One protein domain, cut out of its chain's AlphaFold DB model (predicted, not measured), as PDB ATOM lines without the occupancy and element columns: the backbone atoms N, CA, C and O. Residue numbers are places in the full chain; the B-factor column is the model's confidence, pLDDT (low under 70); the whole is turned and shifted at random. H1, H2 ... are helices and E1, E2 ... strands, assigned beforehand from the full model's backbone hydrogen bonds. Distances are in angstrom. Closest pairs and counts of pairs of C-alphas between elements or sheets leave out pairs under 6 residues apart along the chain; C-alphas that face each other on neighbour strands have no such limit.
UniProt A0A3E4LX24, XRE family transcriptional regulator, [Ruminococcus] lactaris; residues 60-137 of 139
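AT A GLANCE: This is residues 60 to 137 of the 139 residues of the protein "XRE family transcriptional regulator" of [Ruminococcus] lactaris (UniProt A0A3E4LX24). A small antiparallel sheet of three strands stands between two groups of helices. H1 crosses one face of it, with H2 packed on H1 farther out, while H3 on the opposite face belongs to a loose group with H4 and H5, whose contacts with each other are few. The printed part has 78 residues, in the order H1, H2, E1, H3, H4, H5, E2, E3; the sheet's order is E1, E3, E2, and the class is mixed, helices and strands. The whole is compact, with a radius of gyration of the C-alphas of 12.7 A and spans of 37 by 27 by 19 A.

IN THESE COORDINATES: The sheet is made of E1, residues 82 to 85, E2, residues 123 to 128 and 16.7 A long, and E3, residues 131 to 136 and 16.6 A long. C-alpha 136, where E3 ends, is at (-28.821, 47.416, 24.573). H1 is residues 60 to 65, with C-alpha 60 at (-24.951, 58.203, 31.705), and H2 is residues 70 to 79, 14.4 A long. H3 is residues 86 to 91 and H4 residues 93 to 99. H5, the longest helix, is residues 104 to 116, 18.2 A from C-alpha 104 at (-32.643, 28.697, 21.864) to C-alpha 116.

HOW THE PARTS SIT: E3 is the inner strand, antiparallel to both neighbours. Beside E1, N 84 and O 134 are within hydrogen-bond range at 2.8 A; beside E2, N 126 and O 133 are at 2.9 A. E2 and E3 form a hairpin. H1 is on the sheet at a height of 8.9 A, only just over E3, with 3 of its 6 C-alphas falling on that strand, and runs across the strands at 81 degrees to E3 on the local plane. Its closest C-alphas to E2 are those of Val 62 and Val 126, 6.6 A apart. H2 is not on the sheet; it touches H1, closest at the C-alphas of Ile 60 and Ala 73, 5.6 A, at a steep tilt of 62 degrees, opposite ways. H3 is on the opposite face from H1, at a height of 6.7 A, over none of the strands; the C-alphas of Gly 86 and Thr 132 are its closest to E3, 4.8 A. H3 and H5 are close but not clearly touching, with the C-alphas of Glu 90 and Leu 114 closest at 7.2 A. H4 and H5 are also close but not clearly touching, closest at the C-alphas of Met 97 and Gln 107, 6.9 A. H5 only grazes the sheet, with residues 110 to 114. Every O i to N i+4 pair is within hydrogen-bond range in H1, H2, H3 and H4, and 8 of 9 are in H5.

THE WHOLE: The C-alphas farthest apart are those of Arg 71 and Glu 104, 37.2 A. The printed part has no cut and no long link; H5 to E2 is short, and the others are tight. The mean pLDDT of the printed part is 94.9, and no printed residue is under 70.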
ATOM      1  N   ILE A  60     -25.633  57.118  32.424       97.00
ATOM      2  CA  ILE A  60     -24.951  58.203  31.705       97.00
ATOM      3  C   ILE A  60     -23.430  58.007  31.727       97.00
ATOM      4  O   ILE A  60     -22.785  58.157  30.692       97.00
ATOM      5  N   GLU A  61     -22.844  57.684  32.881       96.81
ATOM      6  CA  GLU A  61     -21.402  57.427  32.999       96.81
ATOM      7  C   GLU A  61     -20.986  56.191  32.189       96.81
ATOM      8  O   GLU A  61     -19.952  56.229  31.519       96.81
ATOM      9  N   VAL A  62     -21.812  55.137  32.182       97.31
ATOM     10  CA  VAL A  62     -21.604  53.933  31.360       97.31
ATOM     11  C   VAL A  62     -21.561  54.300  29.874       97.31
ATOM     12  O   VAL A  62     -20.573  54.011  29.196       97.31
ATOM     13  N   LEU A  63     -22.579  55.004  29.373       97.25
ATOM     14  CA  LEU A  63     -22.643  55.430  27.971       97.25
ATOM     15  C   LEU A  63     -21.506  56.392  27.608       97.25
ATOM     16  O   LEU A  63     -20.920  56.292  26.529       97.25
ATOM     17  N   MET A  64     -21.136  57.298  28.516       97.38
ATOM     18  CA  MET A  64     -19.987  58.179  28.309       97.38
ATOM     19  C   MET A  64     -18.683  57.393  28.173       97.38
ATOM     20  O   MET A  64     -17.862  57.699  27.308       97.38
ATOM     21  N   LYS A  65     -18.504  56.347  28.982       96.06
ATOM     22  CA  LYS A  65     -17.349  55.453  28.888       96.06
ATOM     23  C   LYS A  65     -17.362  54.615  27.605       96.06
ATOM     24  O   LYS A  65     -16.301  54.270  27.096       96.06
ATOM     25  N   ASN A  66     -18.544  54.377  27.041       94.12
ATOM     26  CA  ASN A  66     -18.727  53.790  25.716       94.12
ATOM     27  C   ASN A  66     -18.481  54.788  24.553       94.12
ATOM     28  O   ASN A  66     -18.635  54.451  23.386       94.12
ATOM     29  N   GLY A  67     -18.054  56.023  24.846       94.38
ATOM     30  CA  GLY A  67     -17.653  57.018  23.845       94.38
ATOM     31  C   GLY A  67     -18.719  58.066  23.523       94.38
ATOM     32  O   GLY A  67     -18.499  58.927  22.668       94.38
ATOM     33  N   TYR A  68     -19.864  58.046  24.208       94.56
ATOM     34  CA  TYR A  68     -20.890  59.069  24.039       94.56
ATOM     35  C   TYR A  68     -20.498  60.368  24.754       94.56
ATOM     36  O   TYR A  68     -19.899  60.382  25.826       94.56
ATOM     37  N   SER A  69     -20.903  61.509  24.191       97.62
ATOM     38  CA  SER A  69     -20.969  62.734  24.996       97.62
ATOM     39  C   SER A  69     -22.115  62.621  26.004       97.62
ATOM     40  O   SER A  69     -23.100  61.939  25.729       97.62
ATOM     41  N   LYS A  70     -22.049  63.356  27.120       97.50
ATOM     42  CA  LYS A  70     -23.138  63.389  28.112       97.50
ATOM     43  C   LYS A  70     -24.506  63.691  27.480       97.50
ATOM     44  O   LYS A  70     -25.465  62.978  27.737       97.50
ATOM     45  N   ARG A  71     -24.575  64.701  26.600       97.44
ATOM     46  CA  ARG A  71     -25.811  65.063  25.882       97.44
ATOM     47  C   ARG A  71     -26.333  63.896  25.042       97.44
ATOM     48  O   ARG A  71     -27.520  63.609  25.076       97.44
ATOM     49  N   LYS A  72     -25.445  63.221  24.302       96.31
ATOM     50  CA  LYS A  72     -25.834  62.085  23.457       96.31
ATOM     51  C   LYS A  72     -26.302  60.899  24.309       96.31
ATOM     52  O   LYS A  72     -27.292  60.278  23.963       96.31
ATOM     53  N   ALA A  73     -25.643  60.627  25.435       96.75
ATOM     54  CA  ALA A  73     -26.073  59.595  26.378       96.75
ATOM     55  C   ALA A  73     -27.497  59.860  26.898       96.75
ATOM     56  O   ALA A  73     -28.343  58.977  26.856       96.75
ATOM     57  N   GLU A  74     -27.793  61.095  27.314       97.12
ATOM     58  CA  GLU A  74     -29.144  61.490  27.742       97.12
ATOM     59  C   GLU A  74     -30.191  61.335  26.625       97.12
ATOM     60  O   GLU A  74     -31.341  60.993  26.901       97.12
ATOM     61  N   GLU A  75     -29.819  61.597  25.370       96.50
ATOM     62  CA  GLU A  75     -30.687  61.400  24.206       96.50
ATOM     63  C   GLU A  75     -30.952  59.914  23.930       96.50
ATOM     64  O   GLU A  75     -32.110  59.546  23.749       96.50
ATOM     65  N   GLU A  76     -29.934  59.051  23.968       95.25
ATOM     66  CA  GLU A  76     -30.113  57.606  23.753       95.25
ATOM     67  C   GLU A  76     -30.967  56.950  24.842       95.25
ATOM     68  O   GLU A  76     -31.838  56.137  24.533       95.25
ATOM     69  N   LEU A  77     -30.774  57.335  26.108       96.00
ATOM     70  CA  LEU A  77     -31.608  56.837  27.208       96.00
ATOM     71  C   LEU A  77     -33.078  57.231  27.007       96.00
ATOM     72  O   LEU A  77     -33.973  56.420  27.219       96.00
ATOM     73  N   LYS A  78     -33.348  58.451  26.519       96.12
ATOM     74  CA  LYS A  78     -34.715  58.882  26.168       96.12
ATOM     75  C   LYS A  78     -35.294  58.128  24.974       96.12
ATOM     76  O   LYS A  78     -36.510  57.983  24.902       96.12
ATOM     77  N   ARG A  79     -34.453  57.691  24.033       94.81
ATOM     78  CA  ARG A  79     -34.874  56.874  22.884       94.81
ATOM     79  C   ARG A  79     -35.191  55.432  23.274       94.81
ATOM     80  O   ARG A  79     -35.882  54.772  22.513       94.81
ATOM     81  N   GLY A  80     -34.748  54.983  24.448       95.00
ATOM     82  CA  GLY A  80     -35.015  53.641  24.962       95.00
ATOM     83  C   GLY A  80     -33.792  52.730  25.001       95.00
ATOM     84  O   GLY A  80     -33.955  51.530  25.178       95.00
ATOM     85  N   THR A  81     -32.574  53.264  24.840       96.75
ATOM     86  CA  THR A  81     -31.357  52.497  25.153       96.75
ATOM     87  C   THR A  81     -31.380  52.117  26.630       96.75
ATOM     88  O   THR A  81     -31.614  52.976  27.482       96.75
ATOM     89  N   VAL A  82     -31.115  50.847  26.931       96.94
ATOM     90  CA  VAL A  82     -31.115  50.317  28.301       96.94
ATOM     91  C   VAL A  82     -29.700  49.923  28.689       96.94
ATOM     92  O   VAL A  82     -28.959  49.356  27.887       96.94
ATOM     93  N   VAL A  83     -29.320  50.234  29.926       97.62
ATOM     94  CA  VAL A  83     -28.066  49.781  30.528       97.62
ATOM     95  C   VAL A  83     -28.401  48.772  31.618       97.62
ATOM     96  O   VAL A  83     -29.078  49.101  32.586       97.62
ATOM     97  N   PHE A  84     -27.916  47.549  31.459       96.69
ATOM     98  CA  PHE A  84     -28.055  46.476  32.429       96.69
ATOM     99  C   PHE A  84     -26.794  46.365  33.281       96.69
ATOM    100  O   PHE A  84     -25.667  46.390  32.772       96.69
ATOM    101  N   GLU A  85     -26.979  46.192  34.586       93.56
ATOM    102  CA  GLU A  85     -25.899  45.773  35.471       93.56
ATOM    103  C   GLU A  85     -25.568  44.302  35.202       93.56
ATOM    104  O   GLU A  85     -26.453  43.452  35.212       93.56
ATOM    105  N   GLY A  86     -24.291  43.983  34.988       91.81
ATOM    106  CA  GLY A  86     -23.863  42.638  34.605       91.81
ATOM    107  C   GLY A  86     -24.218  41.572  35.636       91.81
ATOM    108  O   GLY A  86     -24.709  40.521  35.254       91.81
ATOM    109  N   GLU A  87     -24.059  41.853  36.936       88.94
ATOM    110  CA  GLU A  87     -24.446  40.899  37.992       88.94
ATOM    111  C   GLU A  87     -25.942  40.555  37.960       88.94
ATOM    112  O   GLU A  87     -26.314  39.429  38.282       88.94
ATOM    113  N   ASP A  88     -26.791  41.517  37.598       92.81
ATOM    114  CA  ASP A  88     -28.239  41.333  37.523       92.81
ATOM    115  C   ASP A  88     -28.620  40.596  36.235       92.81
ATOM    116  O   ASP A  88     -29.254  39.543  36.284       92.81
ATOM    117  N   PHE A  89     -28.118  41.076  35.094       95.31
ATOM    118  CA  PHE A  89     -28.388  40.490  33.782       95.31
ATOM    119  C   PHE A  89     -27.894  39.047  33.660       95.31
ATOM    120  O   PHE A  89     -28.615  38.192  33.160       95.31
ATOM    121  N   GLU A  90     -26.690  38.749  34.153       94.12
ATOM    122  CA  GLU A  90     -26.135  37.390  34.133       94.12
ATOM    123  C   GLU A  90     -26.910  36.447  35.064       94.12
ATOM    124  O   GLU A  90     -27.090  35.272  34.748       94.12
ATOM    125  N   ARG A  91     -27.389  36.941  36.214       94.00
ATOM    126  CA  ARG A  91     -28.124  36.126  37.190       94.00
ATOM    127  C   ARG A  91     -29.557  35.832  36.758       94.00
ATOM    128  O   ARG A  91     -30.064  34.758  37.072       94.00
ATOM    129  N   HIS A  92     -30.187  36.787  36.086       96.31
ATOM    130  CA  HIS A  92     -31.572  36.723  35.623       96.31
ATOM    131  C   HIS A  92     -31.663  36.473  34.114       96.31
ATOM    132  O   HIS A  92     -32.673  36.777  33.488       96.31
ATOM    133  N   PHE A  93     -30.603  35.918  33.521       96.44
ATOM    134  CA  PHE A  93     -30.489  35.732  32.080       96.44
ATOM    135  C   PHE A  93     -31.683  34.977  31.485       96.44
ATOM    136  O   PHE A  93     -32.300  35.466  30.543       96.44
ATOM    137  N   ASP A  94     -32.033  33.821  32.054       95.88
ATOM    138  CA  ASP A  94     -33.129  32.991  31.541       95.88
ATOM    139  C   ASP A  94     -34.486  33.715  31.634       95.88
ATOM    140  O   ASP A  94     -35.272  33.644  30.689       95.88
ATOM    141  N   ASP A  95     -34.718  34.484  32.708       97.19
ATOM    142  CA  ASP A  95     -35.935  35.290  32.892       97.19
ATOM    143  C   ASP A  95     -36.058  36.348  31.774       97.19
ATOM    144  O   ASP A  95     -37.120  36.508  31.170       97.19
ATOM    145  N   TYR A  96     -34.954  37.036  31.446       96.12
ATOM    146  CA  TYR A  96     -34.919  38.014  30.352       96.12
ATOM    147  C   TYR A  96     -35.148  37.371  28.982       96.12
ATOM    148  O   TYR A  96     -35.878  37.924  28.159       96.12
ATOM    149  N   MET A  97     -34.531  36.215  28.717       96.88
ATOM    150  CA  MET A  97     -34.698  35.517  27.438       96.88
ATOM    151  C   MET A  97     -36.140  35.038  27.241       96.88
ATOM    152  O   MET A  97     -36.663  35.139  26.129       96.88
ATOM    153  N   GLU A  98     -36.792  34.558  28.306       96.31
ATOM    154  CA  GLU A  98     -38.211  34.195  28.284       96.31
ATOM    155  C   GLU A  98     -39.098  35.425  28.043       96.31
ATOM    156  O   GLU A  98     -39.950  35.393  27.153       96.31
ATOM    157  N   GLU A  99     -38.874  36.529  28.769       96.56
ATOM    158  CA  GLU A  99     -39.657  37.764  28.619       96.56
ATOM    159  C   GLU A  99     -39.558  38.344  27.200       96.56
ATOM    160  O   GLU A  99     -40.552  38.806  26.634       96.56
ATOM    161  N   TRP A 100     -38.368  38.300  26.602       95.38
ATOM    162  CA  TRP A 100     -38.134  38.787  25.242       95.38
ATOM    163  C   TRP A 100     -38.530  37.775  24.161       95.38
ATOM    164  O   TRP A 100     -38.529  38.121  22.979       95.38
ATOM    165  N   GLY A 101     -38.894  36.546  24.542       96.06
ATOM    166  CA  GLY A 101     -39.277  35.484  23.613       96.06
ATOM    167  C   GLY A 101     -38.137  35.047  22.689       96.06
ATOM    168  O   GLY A 101     -38.390  34.719  21.530       96.06
ATOM    169  N   VAL A 102     -36.895  35.075  23.182       95.25
ATOM    170  CA  VAL A 102     -35.688  34.728  22.415       95.25
ATOM    171  C   VAL A 102     -35.584  33.210  22.288       95.25
ATOM    172  O   VAL A 102     -35.616  32.492  23.292       95.25
ATOM    173  N   ASP A 103     -35.443  32.708  21.061       95.19
ATOM    174  CA  ASP A 103     -35.315  31.270  20.805       95.19
ATOM    175  C   ASP A 103     -33.954  30.694  21.247       95.19
ATOM    176  O   ASP A 103     -32.994  31.422  21.494       95.19
ATOM    177  N   GLU A 104     -33.854  29.365  21.363       92.56
ATOM    178  CA  GLU A 104     -32.643  28.697  21.864       92.56
ATOM    179  C   GLU A 104     -31.385  28.975  21.018       92.56
ATOM    180  O   GLU A 104     -30.281  29.031  21.567       92.56
ATOM    181  N   GLU A 105     -31.532  29.159  19.701       92.38
ATOM    182  CA  GLU A 105     -30.409  29.445  18.801       92.38
ATOM    183  C   GLU A 105     -29.880  30.866  19.033       92.38
ATOM    184  O   GLU A 105     -28.668  31.099  19.072       92.38
ATOM    185  N   GLU A 106     -30.780  31.827  19.227       93.69
ATOM    186  CA  GLU A 106     -30.420  33.201  19.542       93.69
ATOM    187  C   GLU A 106     -29.889  33.356  20.964       93.69
ATOM    188  O   GLU A 106     -28.896  34.064  21.151       93.69
ATOM    189  N   GLN A 107     -30.450  32.643  21.945       95.81
ATOM    190  CA  GLN A 107     -29.943  32.628  23.322       95.81
ATOM    191  C   GLN A 107     -28.461  32.246  23.383       95.81
ATOM    192  O   GLN A 107     -27.705  32.816  24.169       95.81
ATOM    193  N   GLU A 108     -28.010  31.334  22.519       95.25
ATOM    194  CA  GLU A 108     -26.604  30.935  22.442       95.25
ATOM    195  C   GLU A 108     -25.675  32.103  22.063       95.25
ATOM    196  O   GLU A 108     -24.537  32.178  22.533       95.25
ATOM    197  N   LYS A 109     -26.154  33.064  21.262       95.75
ATOM    198  CA  LYS A 109     -25.394  34.286  20.939       95.75
ATOM    199  C   LYS A 109     -25.211  35.154  22.181       95.75
ATOM    200  O   LYS A 109     -24.113  35.658  22.415       95.75
ATOM    201  N   TYR A 110     -26.257  35.300  22.995       96.19
ATOM    202  CA  TYR A 110     -26.166  36.041  24.249       96.19
ATOM    203  C   TYR A 110     -25.277  35.325  25.270       96.19
ATOM    204  O   TYR A 110     -24.440  35.977  25.886       96.19
ATOM    205  N   ARG A 111     -25.370  33.993  25.406       95.44
ATOM    206  CA  ARG A 111     -24.471  33.224  26.289       95.44
ATOM    207  C   ARG A 111     -23.008  33.459  25.928       95.44
ATOM    208  O   ARG A 111     -22.218  33.822  26.795       95.44
ATOM    209  N   LYS A 112     -22.669  33.392  24.637       95.75
ATOM    210  CA  LYS A 112     -21.316  33.715  24.153       95.75
ATOM    211  C   LYS A 112     -20.910  35.155  24.449       95.75
ATOM    212  O   LYS A 112     -19.779  35.382  24.868       95.75
ATOM    213  N   MET A 113     -21.818  36.125  24.310       96.06
ATOM    214  CA  MET A 113     -21.547  37.511  24.715       96.06
ATOM    215  C   MET A 113     -21.187  37.613  26.204       96.06
ATOM    216  O   MET A 113     -20.260  38.342  26.566       96.06
ATOM    217  N   LEU A 114     -21.915  36.906  27.071       94.31
ATOM    218  CA  LEU A 114     -21.690  36.920  28.517       94.31
ATOM    219  C   LEU A 114     -20.386  36.218  28.911       94.31
ATOM    220  O   LEU A 114     -19.668  36.728  29.774       94.31
ATOM    221  N   GLU A 115     -20.068  35.093  28.273       93.88
ATOM    222  CA  GLU A 115     -18.874  34.291  28.554       93.88
ATOM    223  C   GLU A 115     -17.596  34.920  27.989       93.88
ATOM    224  O   GLU A 115     -16.604  35.071  28.703       93.88
ATOM    225  N   GLU A 116     -17.616  35.318  26.716       95.12
ATOM    226  CA  GLU A 116     -16.434  35.814  26.003       95.12
ATOM    227  C   GLU A 116     -16.231  37.325  26.176       95.12
ATOM    228  O   GLU A 116     -15.177  37.852  25.822       95.12
ATOM    229  N   LYS A 117     -17.230  38.031  26.729       93.94
ATOM    230  CA  LYS A 117     -17.270  39.500  26.840       93.94
ATOM    231  C   LYS A 117     -17.082  40.197  25.483       93.94
ATOM    232  O   LYS A 117     -16.455  41.253  25.388       93.94
ATOM    233  N   ILE A 118     -17.664  39.622  24.428       94.44
ATOM    234  CA  ILE A 118     -17.677  40.172  23.066       94.44
ATOM    235  C   ILE A 118     -19.106  40.584  22.719       94.44
ATOM    236  O   ILE A 118     -19.999  39.746  22.675       94.44
ATOM    237  N   ALA A 119     -19.320  41.875  22.463       95.38
ATOM    238  CA  ALA A 119     -20.646  42.408  22.166       95.38
ATOM    239  C   ALA A 119     -21.213  41.849  20.847       95.38
ATOM    240  O   ALA A 119     -20.519  41.816  19.827       95.38
ATOM    241  N   ILE A 120     -22.488  41.457  20.868       95.12
ATOM    242  CA  ILE A 120     -23.274  41.132  19.667       95.12
ATOM    243  C   ILE A 120     -23.805  42.425  19.008       95.12
ATOM    244  O   ILE A 120     -23.696  43.499  19.608       95.12
ATOM    245  N   PRO A 121     -24.351  42.374  17.773       94.38
ATOM    246  CA  PRO A 121     -24.959  43.545  17.141       94.38
ATOM    247  C   PRO A 121     -25.991  44.215  18.050       94.38
ATOM    248  O   PRO A 121     -26.706  43.529  18.769       94.38
ATOM    249  N   ASP A 122     -26.037  45.546  18.019       94.00
ATOM    250  CA  ASP A 122     -26.917  46.390  18.845       94.00
ATOM    251  C   ASP A 122     -26.670  46.318  20.357       94.00
ATOM    252  O   ASP A 122     -27.406  46.921  21.140       94.00
ATOM    253  N   TRP A 123     -25.562  45.694  20.763       97.00
ATOM    254  CA  TRP A 123     -25.108  45.665  22.143       97.00
ATOM    255  C   TRP A 123     -23.747  46.341  22.339       97.00
ATOM    256  O   TRP A 123     -22.897  46.410  21.450       97.00
ATOM    257  N   GLY A 124     -23.531  46.861  23.543       96.75
ATOM    258  CA  GLY A 124     -22.256  47.371  24.029       96.75
ATOM    259  C   GLY A 124     -21.882  46.725  25.356       96.75
ATOM    260  O   GLY A 124     -22.753  46.349  26.134       96.75
ATOM    261  N   ILE A 125     -20.584  46.621  25.635       97.44
ATOM    262  CA  ILE A 125     -20.073  46.137  26.922       97.44
ATOM    263  C   ILE A 125     -19.138  47.197  27.490       97.44
ATOM    264  O   ILE A 125     -18.266  47.717  26.790       97.44
ATOM    265  N   VAL A 126     -19.329  47.533  28.762       96.19
ATOM    266  CA  VAL A 126     -18.458  48.444  29.501       96.19
ATOM    267  C   VAL A 126     -18.038  47.780  30.797       96.19
ATOM    268  O   VAL A 126     -18.873  47.399  31.609       96.19
ATOM    269  N   GLU A 127     -16.732  47.709  31.029       92.69
ATOM    270  CA  GLU A 127     -16.174  47.243  32.294       92.69
ATOM    271  C   GLU A 127     -15.524  48.416  33.029       92.69
ATOM    272  O   GLU A 127     -14.678  49.143  32.493       92.69
ATOM    273  N   ASP A 128     -15.933  48.652  34.273       87.75
ATOM    274  CA  ASP A 128     -15.357  49.692  35.120       87.75
ATOM    275  C   ASP A 128     -15.250  49.243  36.563       87.75
ATOM    276  O   ASP A 128     -16.233  48.819  37.164       87.75
ATOM    277  N   ASN A 129     -14.043  49.358  37.128       80.75
ATOM    278  CA  ASN A 129     -13.767  48.946  38.501       80.75
ATOM    279  C   ASN A 129     -14.349  47.549  38.791       80.75
ATOM    280  O   ASN A 129     -14.897  47.314  39.864       80.75
ATOM    281  N   GLY A 130     -14.245  46.657  37.786       79.25
ATOM    282  CA  GLY A 130     -14.936  45.372  37.551       79.25
ATOM    283  C   GLY A 130     -16.358  45.222  38.067       79.25
ATOM    284  O   GLY A 130     -16.699  44.197  38.645       79.25
ATOM    285  N   ASN A 131     -17.144  46.264  37.875       87.38
ATOM    286  CA  ASN A 131     -18.516  46.091  37.456       87.38
ATOM    287  C   ASN A 131     -18.510  45.934  35.930       87.38
ATOM    288  O   ASN A 131     -17.772  46.652  35.245       87.38
ATOM    289  N   THR A 132     -19.335  45.034  35.421       93.50
ATOM    290  CA  THR A 132     -19.615  44.894  33.990       93.50
ATOM    291  C   THR A 132     -21.004  45.462  33.732       93.50
ATOM    292  O   THR A 132     -21.897  45.299  34.560       93.50
ATOM    293  N   TYR A 133     -21.175  46.160  32.617       96.62
ATOM    294  CA  TYR A 133     -22.449  46.717  32.180       96.62
ATOM    295  C   TYR A 133     -22.685  46.325  30.731       96.62
ATOM    296  O   TYR A 133     -21.766  46.406  29.909       96.62
ATOM    297  N   TYR A 134     -23.920  45.948  30.429       97.75
ATOM    298  CA  TYR A 134     -24.367  45.627  29.083       97.75
ATOM    299  C   TYR A 134     -25.312  46.718  28.605       97.75
ATOM    300  O   TYR A 134     -26.232  47.105  29.315       97.75
ATOM    301  N   ILE A 135     -25.065  47.256  27.421       97.88
ATOM    302  CA  ILE A 135     -25.871  48.318  26.828       97.88
ATOM    303  C   ILE A 135     -26.650  47.691  25.686       97.88
ATOM    304  O   ILE A 135     -26.024  47.165  24.776       97.88
ATOM    305  N   MET A 136     -27.974  47.774  25.707       97.12
ATOM    306  CA  MET A 136     -28.821  47.416  24.573       97.12
ATOM    307  C   MET A 136     -29.247  48.704  23.873       97.12
ATOM    308  O   MET A 136     -29.997  49.502  24.443       97.12
ATOM    309  N   TYR A 137     -28.729  48.944  22.669       94.56
ATOM    310  CA  TYR A 137     -29.028  50.157  21.914       94.56
ATOM    311  C   TYR A 137     -30.432  50.097  21.318       94.56
ATOM    312  O   TYR A 137     -30.841  49.090  20.747       94.56
TER     313      TYR A 137